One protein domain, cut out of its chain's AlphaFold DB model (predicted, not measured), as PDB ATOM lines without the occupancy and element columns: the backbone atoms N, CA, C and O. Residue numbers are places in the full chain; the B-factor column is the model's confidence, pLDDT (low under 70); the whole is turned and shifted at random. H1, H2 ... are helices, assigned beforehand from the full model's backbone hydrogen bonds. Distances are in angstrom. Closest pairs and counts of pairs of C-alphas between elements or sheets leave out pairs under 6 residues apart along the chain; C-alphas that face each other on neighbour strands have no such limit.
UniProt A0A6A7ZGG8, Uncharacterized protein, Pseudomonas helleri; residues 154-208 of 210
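AT A GLANCE: This is residues 154 to 208 of the 210 residues of an uncharacterized protein of Pseudomonas helleri (UniProt A0A6A7ZGG8). A small, rounded cluster of short helices: the longest, H3, makes one side, H2 makes a corner with it near H3's first residues, and H1 and the short H4 lie on opposite sides of the middle. The printed part has 55 residues with four named helices, in the order H1, H2, H3, H4, and no named strand; its class is all helix. It is compact, with a radius of gyration of the C-alphas of 10.2 A, and spans 26 by 22 by 20 A.

HOW THE PARTS SIT: H3, residues 183 to 196, touches H2, residues 172 to 179, with residues 183 to 186 alone; the closest C-alphas, of Gln 176 and Lys 183, are 7.0 A apart, and the lines are about perpendicular at 90 degrees. H2 touches H1, residues 154 to 164, at a steep tilt of 56 degrees, opposite ways; the closest C-alphas, of Ile 161 and Val 175, are 7.5 A apart. H1 and H3 are close but not clearly touching, about perpendicular at 81 degrees; their closest C-alphas, of Ile 154 and Ile 189, are 7.2 A apart. H4, residues 203 to 207, only just touches H3, at residues 187 to 190 alone, with 3 pairs of C-alphas within 8 A; the closest, of Leu 190 and Phe 205, are 6.9 A apart. H1 and H4 are apart. In H1, H2 and H3 every O i to N i+4 pair is within hydrogen-bond range; in H4 0 of 1 is, beside 2 of 2 O i to N i+3 pairs.

IN THESE COORDINATES: H3 is 20.0 A long from C-alpha 183 at (188.360, 137.329, 166.761) to C-alpha 196. H1 is 15.5 A long from C-alpha 154 at (187.057, 146.411, 154.740), and H2 10.9 A. H4 ends at C-alpha 207, at (183.240, 144.577, 171.518).

THE WHOLE: The C-alphas farthest apart, of Lys 168 and His 196, are 28.0 A apart. The printed part has no cut; the link from H2 to H3 is tight, those from H1 to H2 and H3 to H4 short. Mean pLDDT of the printed part is 87.4, and no printed residue is under 70.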
ATOM      1  N   ILE A 154     187.714 145.618 153.695       83.44
ATOM      2  CA  ILE A 154     187.057 146.411 154.740       83.44
ATOM      3  C   ILE A 154     185.683 146.920 154.278       83.44
ATOM      4  O   ILE A 154     184.717 146.801 155.027       83.44
ATOM      5  N   GLU A 155     185.549 147.424 153.049       86.50
ATOM      6  CA  GLU A 155     184.255 147.847 152.486       86.50
ATOM      7  C   GLU A 155     183.266 146.689 152.357       86.50
ATOM      8  O   GLU A 155     182.099 146.840 152.711       86.50
ATOM      9  N   GLN A 156     183.728 145.510 151.936       88.81
ATOM     10  CA  GLN A 156     182.882 144.314 151.880       88.81
ATOM     11  C   GLN A 156     182.374 143.908 153.269       88.81
ATOM     12  O   GLN A 156     181.208 143.538 153.421       88.81
ATOM     13  N   ILE A 157     183.233 144.001 154.291       88.81
ATOM     14  CA  ILE A 157     182.858 143.744 155.686       88.81
ATOM     15  C   ILE A 157     181.857 144.798 156.174       88.81
ATOM     16  O   ILE A 157     180.836 144.430 156.754       88.81
ATOM     17  N   MET A 158     182.095 146.085 155.906       90.62
ATOM     18  CA  MET A 158     181.185 147.178 156.274       90.62
ATOM     19  C   MET A 158     179.799 147.020 155.635       90.62
ATOM     20  O   MET A 158     178.788 147.174 156.320       90.62
ATOM     21  N   ASP A 159     179.738 146.673 154.350       91.06
ATOM     22  CA  ASP A 159     178.477 146.447 153.640       91.06
ATOM     23  C   ASP A 159     177.731 145.224 154.183       91.06
ATOM     24  O   ASP A 159     176.517 145.275 154.390       91.06
ATOM     25  N   PHE A 160     178.451 144.138 154.484       91.06
ATOM     26  CA  PHE A 160     177.856 142.959 155.110       91.06
ATOM     27  C   PHE A 160     177.289 143.273 156.500       91.06
ATOM     28  O   PHE A 160     176.189 142.819 156.816       91.06
ATOM     29  N   ILE A 161     178.004 144.061 157.310       91.88
ATOM     30  CA  ILE A 161     177.520 144.518 158.617       91.88
ATOM     31  C   ILE A 161     176.225 145.318 158.432       91.88
ATOM     32  O   ILE A 161     175.202 144.922 158.983       91.88
ATOM     33  N   ARG A 162     176.219 146.355 157.583       90.81
ATOM     34  CA  ARG A 162     175.028 147.193 157.329       90.81
ATOM     35  C   ARG A 162     173.808 146.382 156.894       90.81
ATOM     36  O   ARG A 162     172.701 146.647 157.353       90.81
ATOM     37  N   ALA A 163     174.006 145.397 156.021       89.12
ATOM     38  CA  ALA A 163     172.916 144.587 155.486       89.12
ATOM     39  C   ALA A 163     172.313 143.610 156.511       89.12
ATOM     40  O   ALA A 163     171.152 143.232 156.378       89.12
ATOM     41  N   ASN A 164     173.080 143.188 157.522       89.75
ATOM     42  CA  ASN A 164     172.680 142.107 158.431       89.75
ATOM     43  C   ASN A 164     172.496 142.551 159.889       89.75
ATOM     44  O   ASN A 164     171.980 141.775 160.691       89.75
ATOM     45  N   GLU A 165     172.861 143.783 160.243       88.06
ATOM     46  CA  GLU A 165     172.883 144.280 161.628       88.06
ATOM     47  C   GLU A 165     171.517 144.352 162.330       88.06
ATOM     48  O   GLU A 165     171.425 144.345 163.564       88.06
ATOM     49  N   ASN A 166     170.443 144.379 161.546       84.69
ATOM     50  CA  ASN A 166     169.074 144.357 162.053       84.69
ATOM     51  C   ASN A 166     168.513 142.936 162.226       84.69
ATOM     52  O   ASN A 166     167.404 142.783 162.735       84.69
ATOM     53  N   SER A 167     169.252 141.895 161.829       85.19
ATOM     54  CA  SER A 167     168.831 140.509 162.052       85.19
ATOM     55  C   SER A 167     168.996 140.106 163.522       85.19
ATOM     56  O   SER A 167     169.932 140.535 164.198       85.19
ATOM     57  N   LYS A 168     168.075 139.271 164.026       77.88
ATOM     58  CA  LYS A 168     168.044 138.833 165.437       77.88
ATOM     59  C   LYS A 168     169.322 138.112 165.882       77.88
ATOM     60  O   LYS A 168     169.689 138.218 167.046       77.88
ATOM     61  N   ASP A 169     170.002 137.440 164.955       82.06
ATOM     62  CA  ASP A 169     171.180 136.616 165.245       82.06
ATOM     63  C   ASP A 169     172.507 137.341 164.981       82.06
ATOM     64  O   ASP A 169     173.584 136.753 165.119       82.06
ATOM     65  N   PHE A 170     172.465 138.620 164.588       87.94
ATOM     66  CA  PHE A 170     173.665 139.350 164.207       87.94
ATOM     67  C   PHE A 170     174.644 139.531 165.371       87.94
ATOM     68  O   PHE A 170     174.321 140.087 166.419       87.94
ATOM     69  N   GLY A 171     175.892 139.116 165.150       86.69
ATOM     70  CA  GLY A 171     176.978 139.253 166.112       86.69
ATOM     71  C   GLY A 171     178.337 138.936 165.490       86.69
ATOM     72  O   GLY A 171     178.433 138.505 164.338       86.69
ATOM     73  N   ASN A 172     179.410 139.110 166.264       89.19
ATOM     74  CA  ASN A 172     180.792 138.903 165.802       89.19
ATOM     75  C   ASN A 172     181.040 137.537 165.148       89.19
ATOM     76  O   ASN A 172     181.742 137.462 164.143       89.19
ATOM     77  N   ARG A 173     180.435 136.466 165.673       88.31
ATOM     78  CA  ARG A 173     180.570 135.106 165.129       88.31
ATOM     79  C   ARG A 173     180.066 134.992 163.688       88.31
ATOM     80  O   ARG A 173     180.643 134.232 162.915       88.31
ATOM     81  N   ILE A 174     179.024 135.736 163.313       91.44
ATOM     82  CA  ILE A 174     178.484 135.713 161.947       91.44
ATOM     83  C   ILE A 174     179.475 136.357 160.976       91.44
ATOM     84  O   ILE A 174     179.766 135.786 159.925       91.44
ATOM     85  N   VAL A 175     180.061 137.494 161.357       90.88
ATOM     86  CA  VAL A 175     181.081 138.178 160.545       90.88
ATOM     87  C   VAL A 175     182.346 137.320 160.422       90.88
ATOM     88  O   VAL A 175     182.851 137.129 159.317       90.88
ATOM     89  N   GLN A 176     182.807 136.720 161.526       91.62
ATOM     90  CA  GLN A 176     183.961 135.808 161.542       91.62
ATOM     91  C   GLN A 176     183.782 134.626 160.591       91.62
ATOM     92  O   GLN A 176     184.677 134.336 159.804       91.62
ATOM     93  N   ARG A 177     182.611 133.975 160.618       90.94
ATOM     94  CA  ARG A 177     182.302 132.845 159.728       90.94
ATOM     95  C   ARG A 177     182.198 133.269 158.268       90.94
ATOM     96  O   ARG A 177     182.708 132.565 157.404       90.94
ATOM     97  N   LYS A 178     181.566 134.412 157.983       92.88
ATOM     98  CA  LYS A 178     181.372 134.888 156.606       92.88
ATOM     99  C   LYS A 178     182.692 135.221 155.911       92.88
ATOM    100  O   LYS A 178     182.839 134.918 154.731       92.88
ATOM    101  N   PHE A 179     183.622 135.844 156.633       90.69
ATOM    102  CA  PHE A 179     184.901 136.308 156.082       90.69
ATOM    103  C   PHE A 179     186.095 135.418 156.444       90.69
ATOM    104  O   PHE A 179     187.219 135.742 156.064       90.69
ATOM    105  N   ASN A 180     185.844 134.309 157.148       92.12
ATOM    106  CA  ASN A 180     186.849 133.375 157.655       92.12
ATOM    107  C   ASN A 180     187.992 134.084 158.413       92.12
ATOM    108  O   ASN A 180     189.166 133.880 158.117       92.12
ATOM    109  N   ILE A 181     187.632 134.957 159.360       90.62
ATOM    110  CA  ILE A 181     188.574 135.758 160.161       90.62
ATOM    111  C   ILE A 181     188.509 135.391 161.643       90.62
ATOM    112  O   ILE A 181     187.452 135.020 162.164       90.62
ATOM    113  N   LYS A 182     189.642 135.521 162.340       90.56
ATOM    114  CA  LYS A 182     189.727 135.291 163.793       90.56
ATOM    115  C   LYS A 182     189.151 136.474 164.582       90.56
ATOM    116  O   LYS A 182     188.944 137.562 164.048       90.56
ATOM    117  N   LYS A 183     188.897 136.274 165.881       89.19
ATOM    118  CA  LYS A 183     188.360 137.329 166.761       89.19
ATOM    119  C   LYS A 183     189.284 138.544 166.846       89.19
ATOM    120  O   LYS A 183     188.799 139.658 166.686       89.19
ATOM    121  N   ASP A 184     190.578 138.321 167.037       86.50
ATOM    122  CA  ASP A 184     191.557 139.405 167.185       86.50
ATOM    123  C   ASP A 184     191.710 140.201 165.883       86.50
ATOM    124  O   ASP A 184     191.763 141.427 165.891       86.50
ATOM    125  N   GLU A 185     191.659 139.509 164.743       84.88
ATOM    126  CA  GLU A 185     191.658 140.127 163.414       84.88
ATOM    127  C   GLU A 185     190.409 140.997 163.198       84.88
ATOM    128  O   GLU A 185     190.513 142.130 162.731       84.88
ATOM    129  N   LEU A 186     189.227 140.521 163.610       89.81
ATOM    130  CA  LEU A 186     188.001 141.322 163.564       89.81
ATOM    131  C   LEU A 186     188.098 142.573 164.457       89.81
ATOM    132  O   LEU A 186     187.623 143.631 164.056       89.81
ATOM    133  N   ILE A 187     188.719 142.478 165.636       89.12
ATOM    134  CA  ILE A 187     188.931 143.628 166.533       89.12
ATOM    135  C   ILE A 187     189.827 144.678 165.863       89.12
ATOM    136  O   ILE A 187     189.487 145.861 165.874       89.12
ATOM    137  N   LEU A 188     190.926 144.261 165.227       85.38
ATOM    138  CA  LEU A 188     191.815 145.166 164.487       85.38
ATOM    139  C   LEU A 188     191.083 145.869 163.337       85.38
ATOM    140  O   LEU A 188     191.198 147.086 163.183       85.38
ATOM    141  N   ILE A 189     190.277 145.126 162.574       87.88
ATOM    142  CA  ILE A 189     189.471 145.679 161.478       87.88
ATOM    143  C   ILE A 189     188.452 146.694 162.013       87.88
ATOM    144  O   ILE A 189     188.343 147.793 161.472       87.88
ATOM    145  N   LEU A 190     187.733 146.372 163.093       88.88
ATOM    146  CA  LEU A 190     186.753 147.277 163.700       88.88
ATOM    147  C   LEU A 190     187.409 148.543 164.274       88.88
ATOM    148  O   LEU A 190     186.865 149.631 164.096       88.88
ATOM    149  N   ASN A 191     188.591 148.431 164.889       85.31
ATOM    150  CA  ASN A 191     189.376 149.585 165.337       85.31
ATOM    151  C   ASN A 191     189.790 150.480 164.162       85.31
ATOM    152  O   ASN A 191     189.610 151.695 164.223       85.31
ATOM    153  N   SER A 192     190.279 149.882 163.074       84.00
ATOM    154  CA  SER A 192     190.634 150.605 161.851       84.00
ATOM    155  C   SER A 192     189.425 151.337 161.253       84.00
ATOM    156  O   SER A 192     189.522 152.515 160.914       84.00
ATOM    157  N   ILE A 193     188.258 150.684 161.179       88.38
ATOM    158  CA  ILE A 193     187.013 151.317 160.712       88.38
ATOM    159  C   ILE A 193     186.635 152.487 161.628       88.38
ATOM    160  O   ILE A 193     186.331 153.566 161.129       88.38
ATOM    161  N   ARG A 194     186.699 152.315 162.954       85.88
ATOM    162  CA  ARG A 194     186.348 153.373 163.914       85.88
ATOM    163  C   ARG A 194     187.229 154.618 163.767       85.88
ATOM    164  O   ARG A 194     186.722 155.729 163.877       85.88
ATOM    165  N   ILE A 195     188.526 154.436 163.509       81.38
ATOM    166  CA  ILE A 195     189.496 155.533 163.353       81.38
ATOM    167  C   ILE A 195     189.328 156.232 161.999       81.38
ATOM    168  O   ILE A 195     189.287 157.457 161.931       81.38
ATOM    169  N   HIS A 196     189.235 155.463 160.913       79.25
ATOM    170  CA  HIS A 196     189.312 156.009 159.554       79.25
ATOM    171  C   HIS A 196     187.944 156.294 158.915       79.25
ATOM    172  O   HIS A 196     187.876 156.978 157.893       79.25
ATOM    173  N   LYS A 197     186.852 155.770 159.482       87.12
ATOM    174  CA  LYS A 197     185.467 155.940 159.013       87.12
ATOM    175  C   LYS A 197     184.532 156.238 160.204       87.12
ATOM    176  O   LYS A 197     183.639 155.441 160.490       87.12
ATOM    177  N   PRO A 198     184.692 157.390 160.883       82.56
ATOM    178  CA  PRO A 198     183.951 157.716 162.110       82.56
ATOM    179  C   PRO A 198     182.425 157.804 161.922       82.56
ATOM    180  O   PRO A 198     181.669 157.666 162.877       82.56
ATOM    181  N   GLU A 199     181.955 157.998 160.687       87.38
ATOM    182  CA  GLU A 199     180.529 158.023 160.340       87.38
ATOM    183  C   GLU A 199     179.873 156.629 160.342       87.38
ATOM    184  O   GLU A 199     178.646 156.512 160.391       87.38
ATOM    185  N   PHE A 200     180.668 155.556 160.276       87.69
ATOM    186  CA  PHE A 200     180.159 154.190 160.273       87.69
ATOM    187  C   PHE A 200     179.694 153.798 161.677       87.69
ATOM    188  O   PHE A 200     180.499 153.699 162.596       87.69
ATOM    189  N   LYS A 201     178.394 153.545 161.848       86.12
ATOM    190  CA  LYS A 201     177.817 153.101 163.124       86.12
ATOM    191  C   LYS A 201     177.513 151.612 163.066       86.12
ATOM    192  O   LYS A 201     176.882 151.158 162.119       86.12
ATOM    193  N   THR A 202     177.945 150.873 164.086       88.06
ATOM    194  CA  THR A 202     177.604 149.459 164.263       88.06
ATOM    195  C   THR A 202     177.533 149.087 165.744       88.06
ATOM    196  O   THR A 202     178.333 149.551 166.559       88.06
ATOM    197  N   LYS A 203     176.613 148.186 166.095       87.12
ATOM    198  CA  LYS A 203     176.498 147.521 167.400       87.12
ATOM    199  C   LYS A 203     177.752 146.711 167.746       87.12
ATOM    200  O   LYS A 203     178.020 146.479 168.925       87.12
ATOM    201  N   LEU A 204     178.543 146.294 166.750       87.69
ATOM    202  CA  LEU A 204     179.768 145.512 166.961       87.69
ATOM    203  C   LEU A 204     180.901 146.310 167.615       87.69
ATOM    204  O   LEU A 204     181.812 145.699 168.167       87.69
ATOM    205  N   PHE A 205     180.837 147.645 167.621       88.75
ATOM    206  CA  PHE A 205     181.824 148.464 168.331       88.75
ATOM    207  C   PHE A 205     181.788 148.283 169.849       88.75
ATOM    208  O   PHE A 205     182.816 148.471 170.486       88.75
ATOM    209  N   SER A 206     180.682 147.784 170.409       82.62
ATOM    210  CA  SER A 206     180.604 147.392 171.826       82.62
ATOM    211  C   SER A 206     181.631 146.323 172.233       82.62
ATOM    212  O   SER A 206     181.918 146.147 173.412       82.62
ATOM    213  N   ILE A 207     182.203 145.590 171.271       82.62
ATOM    214  CA  ILE A 207     183.240 144.577 171.518       82.62
ATOM    215  C   ILE A 207     184.613 145.221 171.733       82.62
ATOM    216  O   ILE A 207     185.481 144.592 172.319       82.62
ATOM    217  N   LEU A 208     184.810 146.459 171.272       79.25
ATOM    218  CA  LEU A 208     186.047 147.220 171.472       79.25
ATOM    219  C   LEU A 208     186.131 147.848 172.871       79.25
ATOM    220  O   LEU A 208     187.185 148.341 173.255       79.25
TER     221      LEU A 208